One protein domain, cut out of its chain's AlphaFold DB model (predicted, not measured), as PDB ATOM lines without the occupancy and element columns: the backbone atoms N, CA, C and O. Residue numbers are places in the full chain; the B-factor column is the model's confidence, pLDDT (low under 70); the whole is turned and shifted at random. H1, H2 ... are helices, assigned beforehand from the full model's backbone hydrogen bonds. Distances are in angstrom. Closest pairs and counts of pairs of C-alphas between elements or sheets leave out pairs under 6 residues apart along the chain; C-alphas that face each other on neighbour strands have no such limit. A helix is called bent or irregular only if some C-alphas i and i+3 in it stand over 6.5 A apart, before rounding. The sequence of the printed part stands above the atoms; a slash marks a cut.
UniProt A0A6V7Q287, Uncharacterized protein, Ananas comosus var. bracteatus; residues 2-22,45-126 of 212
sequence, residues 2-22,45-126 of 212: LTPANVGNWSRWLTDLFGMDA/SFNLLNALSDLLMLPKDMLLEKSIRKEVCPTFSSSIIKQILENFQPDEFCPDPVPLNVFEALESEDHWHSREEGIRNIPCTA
ATOM      1  N   LEU A   2     112.204  94.377 155.479       74.50
ATOM      2  CA  LEU A   2     111.841  94.193 154.070       74.50
ATOM      3  C   LEU A   2     111.245  95.496 153.533       74.50
ATOM      4  O   LEU A   2     110.195  95.925 154.006       74.50
ATOM      5  N   THR A   3     111.912  96.108 152.552       79.81
ATOM      6  CA  THR A   3     111.367  97.238 151.789       79.81
ATOM      7  C   THR A   3     110.982  96.771 150.382       79.81
ATOM      8  O   THR A   3     111.758  96.022 149.769       79.81
ATOM      9  N   PRO A   4     109.816  97.190 149.855       78.19
ATOM     10  CA  PRO A   4     109.385  96.877 148.491       78.19
ATOM     11  C   PRO A   4     110.467  97.147 147.440       78.19
ATOM     12  O   PRO A   4     110.798  96.260 146.651       78.19
ATOM     13  N   ALA A   5     111.087  98.331 147.479       76.69
ATOM     14  CA  ALA A   5     112.101  98.730 146.505       76.69
ATOM     15  C   ALA A   5     113.337  97.822 146.509       76.69
ATOM     16  O   ALA A   5     113.870  97.482 145.452       76.69
ATOM     17  N   ASN A   6     113.799  97.405 147.693       80.56
ATOM     18  CA  ASN A   6     114.975  96.550 147.794       80.56
ATOM     19  C   ASN A   6     114.672  95.179 147.182       80.56
ATOM     20  O   ASN A   6     115.409  94.729 146.311       80.56
ATOM     21  N   VAL A   7     113.557  94.550 147.568       79.88
ATOM     22  CA  VAL A   7     113.158  93.233 147.040       79.88
ATOM     23  C   VAL A   7     112.985  93.267 145.520       79.88
ATOM     24  O   VAL A   7     113.520  92.391 144.839       79.88
ATOM     25  N   GLY A   8     112.309  94.287 144.985       77.00
ATOM     26  CA  GLY A   8     112.141  94.447 143.539       77.00
ATOM     27  C   GLY A   8     113.480  94.571 142.804       77.00
ATOM     28  O   GLY A   8     113.695  93.907 141.786       77.00
ATOM     29  N   ASN A   9     114.426  95.340 143.357       80.06
ATOM     30  CA  ASN A   9     115.778  95.448 142.806       80.06
ATOM     31  C   ASN A   9     116.516  94.104 142.797       80.06
ATOM     32  O   ASN A   9     117.121  93.768 141.781       80.06
ATOM     33  N   TRP A  10     116.450  93.322 143.881       79.50
ATOM     34  CA  TRP A  10     117.052  91.982 143.917       79.50
ATOM     35  C   TRP A  10     116.426  91.051 142.879       79.50
ATOM     36  O   TRP A  10     117.155  90.321 142.213       79.50
ATOM     37  N   SER A  11     115.103  91.097 142.704       77.38
ATOM     38  CA  SER A  11     114.415  90.244 141.728       77.38
ATOM     39  C   SER A  11     114.858  90.532 140.300       77.38
ATOM     40  O   SER A  11     115.213  89.620 139.547       77.38
ATOM     41  N   ARG A  12     114.925  91.819 139.945       77.44
ATOM     42  CA  ARG A  12     115.379  92.254 138.625       77.44
ATOM     43  C   ARG A  12     116.859  91.956 138.408       77.44
ATOM     44  O   ARG A  12     117.219  91.429 137.363       77.44
ATOM     45  N   TRP A  13     117.703  92.267 139.391       78.31
ATOM     46  CA  TRP A  13     119.146  92.054 139.298       78.31
ATOM     47  C   TRP A  13     119.508  90.573 139.156       78.31
ATOM     48  O   TRP A  13     120.357  90.227 138.341       78.31
ATOM     49  N   LEU A  14     118.844  89.683 139.901       77.38
ATOM     50  CA  LEU A  14     119.071  88.243 139.775       77.38
ATOM     51  C   LEU A  14     118.579  87.702 138.430       77.38
ATOM     52  O   LEU A  14     119.257  86.874 137.828       77.38
ATOM     53  N   THR A  15     117.437  88.176 137.936       77.94
ATOM     54  CA  THR A  15     116.937  87.776 136.610       77.94
ATOM     55  C   THR A  15     117.912  88.180 135.499       77.94
ATOM     56  O   THR A  15     118.276  87.334 134.683       77.94
ATOM     57  N   ASP A  16     118.411  89.421 135.539       75.31
ATOM     58  CA  ASP A  16     119.399  89.962 134.592       75.31
ATOM     59  C   ASP A  16     120.733  89.200 134.658       75.31
ATOM     60  O   ASP A  16     121.284  88.788 133.639       75.31
ATOM     61  N   LEU A  17     121.221  88.910 135.870       75.44
ATOM     62  CA  LEU A  17     122.483  88.196 136.069       75.44
ATOM     63  C   LEU A  17     122.470  86.780 135.480       75.44
ATOM     64  O   LEU A  17     123.478  86.323 134.938       75.44
ATOM     65  N   PHE A  18     121.358  86.063 135.636       71.56
ATOM     66  CA  PHE A  18     121.232  84.700 135.127       71.56
ATOM     67  C   PHE A  18     120.692  84.646 133.690       71.56
ATOM     68  O   PHE A  18     120.666  83.560 133.114       71.56
ATOM     69  N   GLY A  19     120.308  85.787 133.100       63.66
ATOM     70  CA  GLY A  19     119.769  85.867 131.739       63.66
ATOM     71  C   GLY A  19     118.517  85.012 131.548       63.66
ATOM     72  O   GLY A  19     118.307  84.456 130.474       63.66
ATOM     73  N   MET A  20     117.728  84.835 132.611       61.91
ATOM     74  CA  MET A  20     116.545  83.966 132.626       61.91
ATOM     75  C   MET A  20     115.276  84.775 132.339       61.91
ATOM     76  O   MET A  20     114.265  84.610 133.028       61.91
ATOM     77  N   ASP A  21     115.350  85.676 131.355       58.75
ATOM     78  CA  ASP A  21     114.189  86.425 130.884       58.75
ATOM     79  C   ASP A  21     113.126  85.439 130.384       58.75
ATOM     80  O   ASP A  21     113.399  84.483 129.659       58.75
ATOM     81  N   ALA A  22     111.902  85.629 130.866       57.28
ATOM     82  CA  ALA A  22     110.842  84.630 130.807       57.28
ATOM     83  C   ALA A  22     110.132  84.522 129.440       57.28
ATOM     84  O   ALA A  22     109.017  84.008 129.410       57.28
ATOM     85  N   SER A  45     112.128  82.153 136.678       69.44
ATOM     86  CA  SER A  45     113.185  82.108 137.672       69.44
ATOM     87  C   SER A  45     112.813  83.024 138.824       69.44
ATOM     88  O   SER A  45     112.134  84.032 138.641       69.44
ATOM     89  N   PHE A  46     113.192  82.630 140.039       76.75
ATOM     90  CA  PHE A  46     112.908  83.400 141.252       76.75
ATOM     91  C   PHE A  46     111.411  83.698 141.491       76.75
ATOM     92  O   PHE A  46     111.074  84.727 142.069       76.75
ATOM     93  N   ASN A  47     110.509  82.776 141.124       81.44
ATOM     94  CA  ASN A  47     109.053  82.884 141.348       81.44
ATOM     95  C   ASN A  47     108.654  83.415 142.726       81.44
ATOM     96  O   ASN A  47     107.777  84.265 142.841       81.44
ATOM     97  N   LEU A  48     109.314  82.917 143.771       85.62
ATOM     98  CA  LEU A  48     109.032  83.324 145.141       85.62
ATOM     99  C   LEU A  48     109.395  84.788 145.404       85.62
ATOM    100  O   LEU A  48     108.679  85.485 146.116       85.62
ATOM    101  N   LEU A  49     110.513  85.240 144.839       86.00
ATOM    102  CA  LEU A  49     110.999  86.604 144.998       86.00
ATOM    103  C   LEU A  49     110.118  87.587 144.224       86.00
ATOM    104  O   LEU A  49     109.770  88.631 144.766       86.00
ATOM    105  N   ASN A  50     109.694  87.209 143.016       84.50
ATOM    106  CA  ASN A  50     108.715  87.963 142.233       84.50
ATOM    107  C   ASN A  50     107.389  88.091 142.993       84.50
ATOM    108  O   ASN A  50     106.944  89.203 143.247       84.50
ATOM    109  N   ALA A  51     106.832  86.976 143.475       89.00
ATOM    110  CA  ALA A  51     105.596  86.995 144.255       89.00
ATOM    111  C   ALA A  51     105.716  87.852 145.527       89.00
ATOM    112  O   ALA A  51     104.765  88.531 145.913       89.00
ATOM    113  N   LEU A  52     106.876  87.830 146.195       90.06
ATOM    114  CA  LEU A  52     107.122  88.657 147.377       90.06
ATOM    115  C   LEU A  52     107.225  90.142 147.012       90.06
ATOM    116  O   LEU A  52     106.681  90.974 147.730       90.06
ATOM    117  N   SER A  53     107.890  90.474 145.903       87.88
ATOM    118  CA  SER A  53     107.934  91.839 145.371       87.88
ATOM    119  C   SER A  53     106.522  92.354 145.096       87.88
ATOM    120  O   SER A  53     106.148  93.408 145.612       87.88
ATOM    121  N   ASP A  54     105.718  91.577 144.369       89.25
ATOM    122  CA  ASP A  54     104.335  91.920 144.039       89.25
ATOM    123  C   ASP A  54     103.514  92.144 145.317       89.25
ATOM    124  O   ASP A  54     102.899  93.196 145.485       89.25
ATOM    125  N   LEU A  55     103.597  91.219 146.283       91.69
ATOM    126  CA  LEU A  55     102.916  91.333 147.576       91.69
ATOM    127  C   LEU A  55     103.278  92.618 148.334       91.69
ATOM    128  O   LEU A  55     102.409  93.274 148.918       91.69
ATOM    129  N   LEU A  56     104.561  92.985 148.357       90.25
ATOM    130  CA  LEU A  56     105.027  94.174 149.070       90.25
ATOM    131  C   LEU A  56     104.562  95.473 148.398       90.25
ATOM    132  O   LEU A  56     104.316  96.450 149.111       90.25
ATOM    133  N   MET A  57     104.374  95.471 147.076       87.62
ATOM    134  CA  MET A  57     103.857  96.614 146.313       87.62
ATOM    135  C   MET A  57     102.324  96.723 146.318       87.62
ATOM    136  O   MET A  57     101.792  97.775 145.966       87.62
ATOM    137  N   LEU A  58     101.597  95.682 146.740       88.88
ATOM    138  CA  LEU A  58     100.134  95.718 146.779       88.88
ATOM    139  C   LEU A  58      99.594  96.761 147.776       88.88
ATOM    140  O   LEU A  58     100.115  96.880 148.898       88.88
ATOM    141  N   PRO A  59      98.491  97.454 147.432       89.19
ATOM    142  CA  PRO A  59      97.721  98.230 148.396       89.19
ATOM    143  C   PRO A  59      97.254  97.327 149.538       89.19
ATOM    144  O   PRO A  59      96.631  96.290 149.308       89.19
ATOM    145  N   LYS A  60      97.544  97.711 150.784       90.06
ATOM    146  CA  LYS A  60      97.283  96.849 151.949       90.06
ATOM    147  C   LYS A  60      95.784  96.598 152.168       90.06
ATOM    148  O   LYS A  60      95.424  95.534 152.659       90.06
ATOM    149  N   ASP A  61      94.920  97.491 151.689       88.62
ATOM    150  CA  ASP A  61      93.460  97.320 151.709       88.62
ATOM    151  C   ASP A  61      92.978  96.123 150.873       88.62
ATOM    152  O   ASP A  61      91.997  95.471 151.228       88.62
ATOM    153  N   MET A  62      93.690  95.771 149.794       89.50
ATOM    154  CA  MET A  62      93.366  94.586 148.985       89.50
ATOM    155  C   MET A  62      93.582  93.284 149.758       89.50
ATOM    156  O   MET A  62      92.989  92.258 149.433       89.50
ATOM    157  N   LEU A  63      94.397  93.321 150.815       90.31
ATOM    158  CA  LEU A  63      94.661  92.170 151.666       90.31
ATOM    159  C   LEU A  63      93.582  91.959 152.731       90.31
ATOM    160  O   LEU A  63      93.725  91.033 153.521       90.31
ATOM    161  N   LEU A  64      92.507  92.755 152.764       90.25
ATOM    162  CA  LEU A  64      91.380  92.551 153.682       90.25
ATOM    163  C   LEU A  64      90.466  91.407 153.226       90.25
ATOM    164  O   LEU A  64      90.030  90.593 154.043       90.25
ATOM    165  N   GLU A  65      90.218  91.292 151.920       89.75
ATOM    166  CA  GLU A  65      89.294  90.301 151.370       89.75
ATOM    167  C   GLU A  65      90.018  89.011 150.948       89.75
ATOM    168  O   GLU A  65      90.971  89.029 150.169       89.75
ATOM    169  N   LYS A  66      89.542  87.860 151.441       87.12
ATOM    170  CA  LYS A  66      90.106  86.529 151.138       87.12
ATOM    171  C   LYS A  66      90.130  86.208 149.642       87.12
ATOM    172  O   LYS A  66      91.099  85.634 149.152       87.12
ATOM    173  N   SER A  67      89.048  86.531 148.939       87.12
ATOM    174  CA  SER A  67      88.909  86.335 147.490       87.12
ATOM    175  C   SER A  67      90.028  87.058 146.740       87.12
ATOM    176  O   SER A  67      90.744  86.429 145.964       87.12
ATOM    177  N   ILE A  68      90.242  88.334 147.069       88.31
ATOM    178  CA  ILE A  68      91.271  89.180 146.467       88.31
ATOM    179  C   ILE A  68      92.661  88.629 146.781       88.31
ATOM    180  O   ILE A  68      93.442  88.452 145.854       88.31
ATOM    181  N   ARG A  69      92.966  88.265 148.039       88.56
ATOM    182  CA  ARG A  69      94.276  87.685 148.417       88.56
ATOM    183  C   ARG A  69      94.676  86.497 147.540       88.56
ATOM    184  O   ARG A  69      95.818  86.424 147.094       88.56
ATOM    185  N   LYS A  70      93.733  85.591 147.270       87.00
ATOM    186  CA  LYS A  70      93.967  84.399 146.439       87.00
ATOM    187  C   LYS A  70      94.170  84.716 144.961       87.00
ATOM    188  O   LYS A  70      94.814  83.935 144.270       87.00
ATOM    189  N   GLU A  71      93.623  85.827 144.487       87.56
ATOM    190  CA  GLU A  71      93.789  86.285 143.109       87.56
ATOM    191  C   GLU A  71      95.113  87.036 142.923       87.56
ATOM    192  O   GLU A  71      95.864  86.748 141.994       87.56
ATOM    193  N   VAL A  72      95.431  87.964 143.831       85.81
ATOM    194  CA  VAL A  72      96.598  88.851 143.704       85.81
ATOM    195  C   VAL A  72      97.901  88.209 144.168       85.81
ATOM    196  O   VAL A  72      98.970  88.579 143.692       85.81
ATOM    197  N   CYS A  73      97.844  87.271 145.116       85.19
ATOM    198  CA  CYS A  73      99.034  86.626 145.655       85.19
ATOM    199  C   CYS A  73      98.756  85.174 146.085       85.19
ATOM    200  O   CYS A  73      98.753  84.859 147.277       85.19
ATOM    201  N   PRO A  74      98.557  84.249 145.126       87.56
ATOM    202  CA  PRO A  74      98.256  82.848 145.433       87.56
ATOM    203  C   PRO A  74      99.433  82.096 146.075       87.56
ATOM    204  O   PRO A  74      99.263  81.003 146.599       87.56
ATOM    205  N   THR A  75     100.651  82.638 146.016       87.75
ATOM    206  CA  THR A  75     101.875  81.920 146.404       87.75
ATOM    207  C   THR A  75     102.016  81.715 147.914       87.75
ATOM    208  O   THR A  75     102.604  80.716 148.342       87.75
ATOM    209  N   PHE A  76     101.498  82.632 148.732       88.31
ATOM    210  CA  PHE A  76     101.692  82.628 150.184       88.31
ATOM    211  C   PHE A  76     100.378  82.365 150.914       88.31
ATOM    212  O   PHE A  76      99.341  82.915 150.554       88.31
ATOM    213  N   SER A  77     100.423  81.561 151.979       89.19
ATOM    214  CA  SER A  77      99.282  81.453 152.887       89.19
ATOM    215  C   SER A  77      99.126  82.718 153.727       89.19
ATOM    216  O   SER A  77     100.076  83.485 153.911       89.19
ATOM    217  N   SER A  78      97.947  82.905 154.311       89.25
ATOM    218  CA  SER A  78      97.632  84.072 155.139       89.25
ATOM    219  C   SER A  78      98.573  84.219 156.333       89.25
ATOM    220  O   SER A  78      99.057  85.322 156.588       89.25
ATOM    221  N   SER A  79      98.957  83.113 156.977       88.69
ATOM    222  CA  SER A  79      99.977  83.112 158.037       88.69
ATOM    223  C   SER A  79     101.343  83.627 157.559       88.69
ATOM    224  O   SER A  79     102.017  84.361 158.282       88.69
ATOM    225  N   ILE A  80     101.761  83.271 156.337       90.12
ATOM    226  CA  ILE A  80     103.034  83.733 155.770       90.12
ATOM    227  C   ILE A  80     102.944  85.198 155.350       90.12
ATOM    228  O   ILE A  80     103.855  85.967 155.653       90.12
ATOM    229  N   ILE A  81     101.837  85.616 154.728       91.44
ATOM    230  CA  ILE A  81     101.585  87.029 154.410       91.44
ATOM    231  C   ILE A  81     101.665  87.865 155.690       91.44
ATOM    232  O   ILE A  81     102.353  88.882 155.712       91.44
ATOM    233  N   LYS A  82     101.044  87.400 156.778       91.50
ATOM    234  CA  LYS A  82     101.099  88.055 158.086       91.50
ATOM    235  C   LYS A  82     102.544  88.249 158.562       91.50
ATOM    236  O   LYS A  82     102.932  89.376 158.849       91.50
ATOM    237  N   GLN A  83     103.358  87.189 158.569       90.81
ATOM    238  CA  GLN A  83     104.777  87.274 158.948       90.81
ATOM    239  C   GLN A  83     105.582  88.235 158.062       90.81
ATOM    240  O   GLN A  83     106.459  88.948 158.552       90.81
ATOM    241  N   ILE A  84     105.317  88.255 156.754       91.88
ATOM    242  CA  ILE A  84     105.982  89.175 155.824       91.88
ATOM    243  C   ILE A  84     105.614  90.621 156.175       91.88
ATOM    244  O   ILE A  84     106.504  91.465 156.294       91.88
ATOM    245  N   LEU A  85     104.325  90.899 156.393       91.56
ATOM    246  CA  LEU A  85     103.820  92.232 156.724       91.56
ATOM    247  C   LEU A  85     104.254  92.715 158.114       91.56
ATOM    248  O   LEU A  85     104.467  93.909 158.289       91.56
ATOM    249  N   GLU A  86     104.458  91.821 159.081       91.12
ATOM    250  CA  GLU A  86     105.051  92.168 160.386       91.12
ATOM    251  C   GLU A  86     106.482  92.718 160.246       91.12
ATOM    252  O   GLU A  86     106.938  93.501 161.078       91.12
ATOM    253  N   ASN A  87     107.192  92.336 159.180       90.25
ATOM    254  CA  ASN A  87     108.551  92.788 158.872       90.25
ATOM    255  C   ASN A  87     108.604  93.904 157.812       90.25
ATOM    256  O   ASN A  87     109.705  94.296 157.391       90.25
ATOM    257  N   PHE A  88     107.439  94.387 157.369       90.88
ATOM    258  CA  PHE A  88     107.306  95.449 156.381       90.88
ATOM    259  C   PHE A  88     107.820  96.774 156.939       90.88
ATOM    260  O   PHE A  88     107.466  97.182 158.045       90.88
ATOM    261  N   GLN A  89     108.625  97.470 156.141       87.62
ATOM    262  CA  GLN A  89     109.043  98.832 156.429       87.62
ATOM    263  C   GLN A  89     108.579  99.749 155.295       87.62
ATOM    264  O   GLN A  89     108.930  99.477 154.142       87.62
ATOM    265  N   PRO A  90     107.829 100.823 155.605       86.50
ATOM    266  CA  PRO A  90     107.429 101.793 154.601       86.50
ATOM    267  C   PRO A  90     108.634 102.393 153.880       86.50
ATOM    268  O   PRO A  90     109.660 102.687 154.503       86.50
ATOM    269  N   ASP A  91     108.499 102.580 152.573       84.44
ATOM    270  CA  ASP A  91     109.507 103.201 151.719       84.44
ATOM    271  C   ASP A  91     108.891 104.319 150.862       84.44
ATOM    272  O   ASP A  91     107.732 104.695 151.037       84.44
ATOM    273  N   GLU A  92     109.677 104.888 149.947       83.19
ATOM    274  CA  GLU A  92     109.223 105.969 149.060       83.19
ATOM    275  C   GLU A  92     108.066 105.551 148.135       83.19
ATOM    276  O   GLU A  92     107.317 106.409 147.669       83.19
ATOM    277  N   PHE A  93     107.901 104.249 147.879       76.25
ATOM    278  CA  PHE A  93     106.894 103.703 146.969       76.25
ATOM    279  C   PHE A  93     105.655 103.180 147.706       76.25
ATOM    280  O   PHE A  93     104.577 103.113 147.120       76.25
ATOM    281  N   CYS A  94     105.789 102.836 148.987       78.56
ATOM    282  CA  CYS A  94     104.704 102.419 149.867       78.56
ATOM    283  C   CYS A  94     104.907 103.045 151.263       78.56
ATOM    284  O   CYS A  94     105.418 102.380 152.169       78.56
ATOM    285  N   PRO A  95     104.547 104.331 151.440       83.56
ATOM    286  CA  PRO A  95     104.811 105.073 152.676       83.56
ATOM    287  C   PRO A  95     103.831 104.737 153.807       83.56
ATOM    288  O   PRO A  95     104.099 105.040 154.971       83.56
ATOM    289  N   ASP A  96     102.696 104.121 153.477       85.31
ATOM    290  CA  ASP A  96     101.644 103.846 154.442       85.31
ATOM    291  C   ASP A  96     101.969 102.593 155.276       85.31
ATOM    292  O   ASP A  96     102.302 101.538 154.722       85.31
ATOM    293  N   PRO A  97     101.875 102.669 156.618       87.62
ATOM    294  CA  PRO A  97     102.052 101.504 157.472       87.62
ATOM    295  C   PRO A  97     100.916 100.499 157.261       87.62
ATOM    296  O   PRO A  97      99.800 100.865 156.897       87.62
ATOM    297  N   VAL A  98     101.182  99.223 157.555       90.88
ATOM    298  CA  VAL A  98     100.170  98.167 157.439       90.88
ATOM    299  C   VAL A  98      99.071  98.376 158.495       90.88
ATOM    300  O   VAL A  98      99.377  98.371 159.693       90.88
ATOM    301  N   PRO A  99      97.797  98.546 158.093       91.94
ATOM    302  CA  PRO A  99      96.690  98.725 159.029       91.94
ATOM    303  C   PRO A  99      96.427  97.483 159.899       91.94
ATOM    304  O   PRO A  99      96.564  96.348 159.443       91.94
ATOM    305  N   LEU A 100      95.993  97.682 161.151       91.00
ATOM    306  CA  LEU A 100      95.802  96.583 162.113       91.00
ATOM    307  C   LEU A 100      94.717  95.578 161.683       91.00
ATOM    308  O   LEU A 100      94.865  94.373 161.871       91.00
ATOM    309  N   ASN A 101      93.658  96.076 161.044       91.88
ATOM    310  CA  ASN A 101      92.555  95.266 160.519       91.88
ATOM    311  C   ASN A 101      93.005  94.260 159.440       91.88
ATOM    312  O   ASN A 101      92.354  93.233 159.271       91.88
ATOM    313  N   VAL A 102      94.117  94.514 158.737       92.12
ATOM    314  CA  VAL A 102      94.711  93.555 157.791       92.12
ATOM    315  C   VAL A 102      95.239  92.336 158.540       92.12
ATOM    316  O   VAL A 102      94.979  91.208 158.129       92.12
ATOM    317  N   PHE A 103      95.922  92.537 159.669       92.56
ATOM    318  CA  PHE A 103      96.411  91.431 160.493       92.56
ATOM    319  C   PHE A 103      95.256  90.618 161.090       92.56
ATOM    320  O   PHE A 103      95.285  89.393 161.016       92.56
ATOM    321  N   GLU A 104      94.211  91.282 161.594       91.75
ATOM    322  CA  GLU A 104      93.004  90.609 162.103       91.75
ATOM    323  C   GLU A 104      92.303  89.781 161.009       91.75
ATOM    324  O   GLU A 104      91.909  88.635 161.236       91.75
ATOM    325  N   ALA A 105      92.190  90.332 159.794       90.94
ATOM    326  CA  ALA A 105      91.603  89.630 158.655       90.94
ATOM    327  C   ALA A 105      92.405  88.375 158.269       90.94
ATOM    328  O   ALA A 105      91.805  87.338 157.981       90.94
ATOM    329  N   LEU A 106      93.742  88.451 158.296       89.88
ATOM    330  CA  LEU A 106      94.633  87.317 158.024       89.88
ATOM    331  C   LEU A 106      94.539  86.233 159.109       89.88
ATOM    332  O   LEU A 106      94.483  85.053 158.777       89.88
ATOM    333  N   GLU A 107      94.457  86.609 160.390       88.44
ATOM    334  CA  GLU A 107      94.308  85.655 161.502       88.44
ATOM    335  C   GLU A 107      92.962  84.919 161.484       88.44
ATOM    336  O   GLU A 107      92.890  83.734 161.809       88.44
ATOM    337  N   SER A 108      91.886  85.606 161.085       84.56
ATOM    338  CA  SER A 108      90.536  85.028 161.041       84.56
ATOM    339  C   SER A 108      90.370  83.914 159.995       84.56
ATOM    340  O   SER A 108      89.451  83.098 160.082       84.56
ATOM    341  N   GLU A 109      91.256  83.869 158.999       75.31
ATOM    342  CA  GLU A 109      91.163  82.961 157.859       75.31
ATOM    343  C   GLU A 109      91.746  81.564 158.136       75.31
ATOM    344  O   GLU A 109      91.279  80.576 157.559       75.31
ATOM    345  N   ASP A 110      92.716  81.467 159.048       62.12
ATOM    346  CA  ASP A 110      93.595  80.301 159.222       62.12
ATOM    347  C   ASP A 110      92.929  79.080 159.894       62.12
ATOM    348  O   ASP A 110      93.577  78.060 160.137       62.12
ATOM    349  N   HIS A 111      91.626  79.126 160.199       56.34
ATOM    350  CA  HIS A 111      91.019  78.126 161.081       56.34
ATOM    351  C   HIS A 111      90.509  76.843 160.382       56.34
ATOM    352  O   HIS A 111      90.420  75.819 161.060       56.34
ATOM    353  N   TRP A 112      90.203  76.823 159.067       48.97
ATOM    354  CA  TRP A 112      89.372  75.717 158.526       48.97
ATOM    355  C   TRP A 112      89.640  75.133 157.126       48.97
ATOM    356  O   TRP A 112      88.999  74.134 156.792       48.97
ATOM    357  N   HIS A 113      90.569  75.626 156.300       44.81
ATOM    358  CA  HIS A 113      90.747  75.067 154.944       44.81
ATOM    359  C   HIS A 113      92.116  74.416 154.709       44.81
ATOM    360  O   HIS A 113      93.057  74.995 154.182       44.81
ATOM    361  N   SER A 114      92.168  73.119 155.025       48.69
ATOM    362  CA  SER A 114      93.300  72.184 154.877       48.69
ATOM    363  C   SER A 114      93.730  71.875 153.420       48.69
ATOM    364  O   SER A 114      94.395  70.876 153.152       48.69
ATOM    365  N   ARG A 115      93.376  72.717 152.442       52.44
ATOM    366  CA  ARG A 115      93.734  72.534 151.021       52.44
ATOM    367  C   ARG A 115      93.982  73.877 150.332       52.44
ATOM    368  O   ARG A 115      93.413  74.151 149.285       52.44
ATOM    369  N   GLU A 116      94.756  74.752 150.960       55.56
ATOM    370  CA  GLU A 116      95.243  75.967 150.306       55.56
ATOM    371  C   GLU A 116      96.576  75.676 149.606       55.56
ATOM    372  O   GLU A 116      97.562  75.306 150.248       55.56
ATOM    373  N   GLU A 117      96.560  75.783 148.272       62.09
ATOM    374  CA  GLU A 117      97.736  75.862 147.407       62.09
ATOM    375  C   GLU A 117      98.539  77.127 147.774       62.09
ATOM    376  O   GLU A 117      98.260  78.205 147.272       62.09
ATOM    377  N   GLY A 118      99.501  77.021 148.694       70.31
ATOM    378  CA  GLY A 118     100.368  78.136 149.081       70.31
ATOM    379  C   GLY A 118     101.448  77.710 150.073       70.31
ATOM    380  O   GLY A 118     101.324  76.692 150.762       70.31
ATOM    381  N   ILE A 119     102.540  78.468 150.149       79.38
ATOM    382  CA  ILE A 119     103.612  78.213 151.117       79.38
ATOM    383  C   ILE A 119     103.081  78.535 152.511       79.38
ATOM    384  O   ILE A 119     102.631  79.649 152.756       79.38
ATOM    385  N   ARG A 120     103.149  77.548 153.414       80.44
ATOM    386  CA  ARG A 120     102.628  77.644 154.791       80.44
ATOM    387  C   ARG A 120     103.702  77.788 155.862       80.44
ATOM    388  O   ARG A 120     103.379  78.105 156.995       80.44
ATOM    389  N   ASN A 121     104.959  77.502 155.528       77.44
ATOM    390  CA  ASN A 121     106.048  77.458 156.500       77.44
ATOM    391  C   ASN A 121     107.337  78.021 155.904       77.44
ATOM    392  O   ASN A 121     107.651  77.776 154.735       77.44
ATOM    393  N   ILE A 122     108.101  78.719 156.742       75.44
ATOM    394  CA  ILE A 122     109.463  79.167 156.462       75.44
ATOM    395  C   ILE A 122     110.378  78.566 157.546       75.44
ATOM    396  O   ILE A 122     110.059  78.695 158.729       75.44
ATOM    397  N   PRO A 123     111.503  77.917 157.182       76.19
ATOM    398  CA  PRO A 123     111.995  77.710 155.819       76.19
ATOM    399  C   PRO A 123     111.116  76.740 155.011       76.19
ATOM    400  O   PRO A 123     110.507  75.825 155.562       76.19
ATOM    401  N   CYS A 124     111.060  76.948 153.690       68.50
ATOM    402  CA  CYS A 124     110.370  76.033 152.782       68.50
ATOM    403  C   CYS A 124     110.999  74.640 152.892       68.50
ATOM    404  O   CYS A 124     112.210  74.484 152.731       68.50
ATOM    405  N   THR A 125     110.186  73.619 153.157       72.94
ATOM    406  CA  THR A 125     110.656  72.233 153.201       72.94
ATOM    407  C   THR A 125     111.021  71.783 151.790       72.94
ATOM    408  O   THR A 125     110.137  71.502 150.983       72.94
ATOM    409  N   ALA A 126     112.314  71.731 151.485       72.19
ATOM    410  CA  ALA A 126     112.811  71.149 150.247       72.19
ATOM    411  C   ALA A 126     112.933  69.626 150.389       72.19
ATOM    412  O   ALA A 126     113.244  69.109 151.466       72.19
TER     413      ALA A 126
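AT A GLANCE: This is residues 2 to 22 and 45 to 126 of the 212 residues of an uncharacterized protein of Ananas comosus var. bracteatus (UniProt A0A6V7Q287). Two antiparallel pairs of helices lie one after the other along the longest axis, H1 with H2 in one part and the helical hairpin of H5 and H6 in the other, with the short helices H3 and H4 on one side of the hairpin. H1 is on the outside and touches only H2, while H2 lies nearer the middle; the unnamed residues 87 to 99 loop beyond one end of the hairpin, and residues 110 to 126 run past its other end. The printed part has 103 residues with six named helices, H1 to H6 in order along the chain, and no named strand; its class is all helix, with 56 residues in named elements. The whole is compact, with a radius of gyration of the C-alphas of 14.1 A, and its C-alphas span 41 by 34 by 23 A along the three main axes.

IN THESE COORDINATES: The printed part begins at Leu 2, and H1, residues 4 to 18, starts at C-alpha 4 at (109.385, 96.877, 148.491) and is 21.6 A long from first to last C-alpha. H2, residues 47 to 57, follows the cut and is 15.5 A long; its C-alpha 57 is at (103.857, 96.614, 146.313). H3, residues 60 to 63, is 5.4 A long, and H4, residues 66 to 72, is 10.1 A long. H5, residues 78 to 86, is 12.2 A long. H6, residues 100 to 109, is 15.0 A long and ends at C-alpha 109 at (91.163, 82.961, 157.859). None of these helices is bent or irregular.

HOW THE PARTS SIT: H1 and H2 touch, with 11 pairs of C-alphas within 8 A; the closest C-alphas are those of Pro 4 and Leu 56, 5.2 A apart. Their lines stand at a shallow tilt of 27 degrees, and they run opposite ways. H1 is apart from H3, H4, H5 and H6. H2 is close to H4 but not clearly touching, the closest C-alphas being those of Leu 55 and Val 72, 7.8 A apart. H2 is likewise close to H5 but not clearly touching, with the C-alphas of Leu 56 and Leu 85 the closest at 8.0 A and a steep tilt of 60 degrees. H3 and H4 only just touch, and only at the corner by their link, with 3 pairs of C-alphas within 8 A, the closest being those of Leu 63 and Arg 69 at 5.6 A. H3 touches H6, with the C-alphas of Leu 63 and Val 102 the closest at 6.3 A. H5 and H6 form a helical hairpin, running opposite ways at a shallow tilt of 21 degrees; their closest C-alphas are those of Ser 78 and Leu 106, 5.3 A apart. In H1, H2, H4 and H5 every O i to N i+4 pair is within hydrogen-bond range, in H6 5 of 6 are, and H3 is too short for such a pair.

THE WHOLE: The two C-alphas farthest apart are those of Leu 17 and Trp 112, at 41.9 A. Residues 23 to 44 are not printed, and C-alphas 22 and 45 are 7.7 A apart across this cut, which lies in the link from H1 to H2. The links H2 to H3, H3 to H4 and H4 to H5 are tight, and the link H5 to H6, with 13 residues, is long. The mean pLDDT of the printed part is 81.2; residues 19 to 22, 45, 110 to 117 and 124 are under 70.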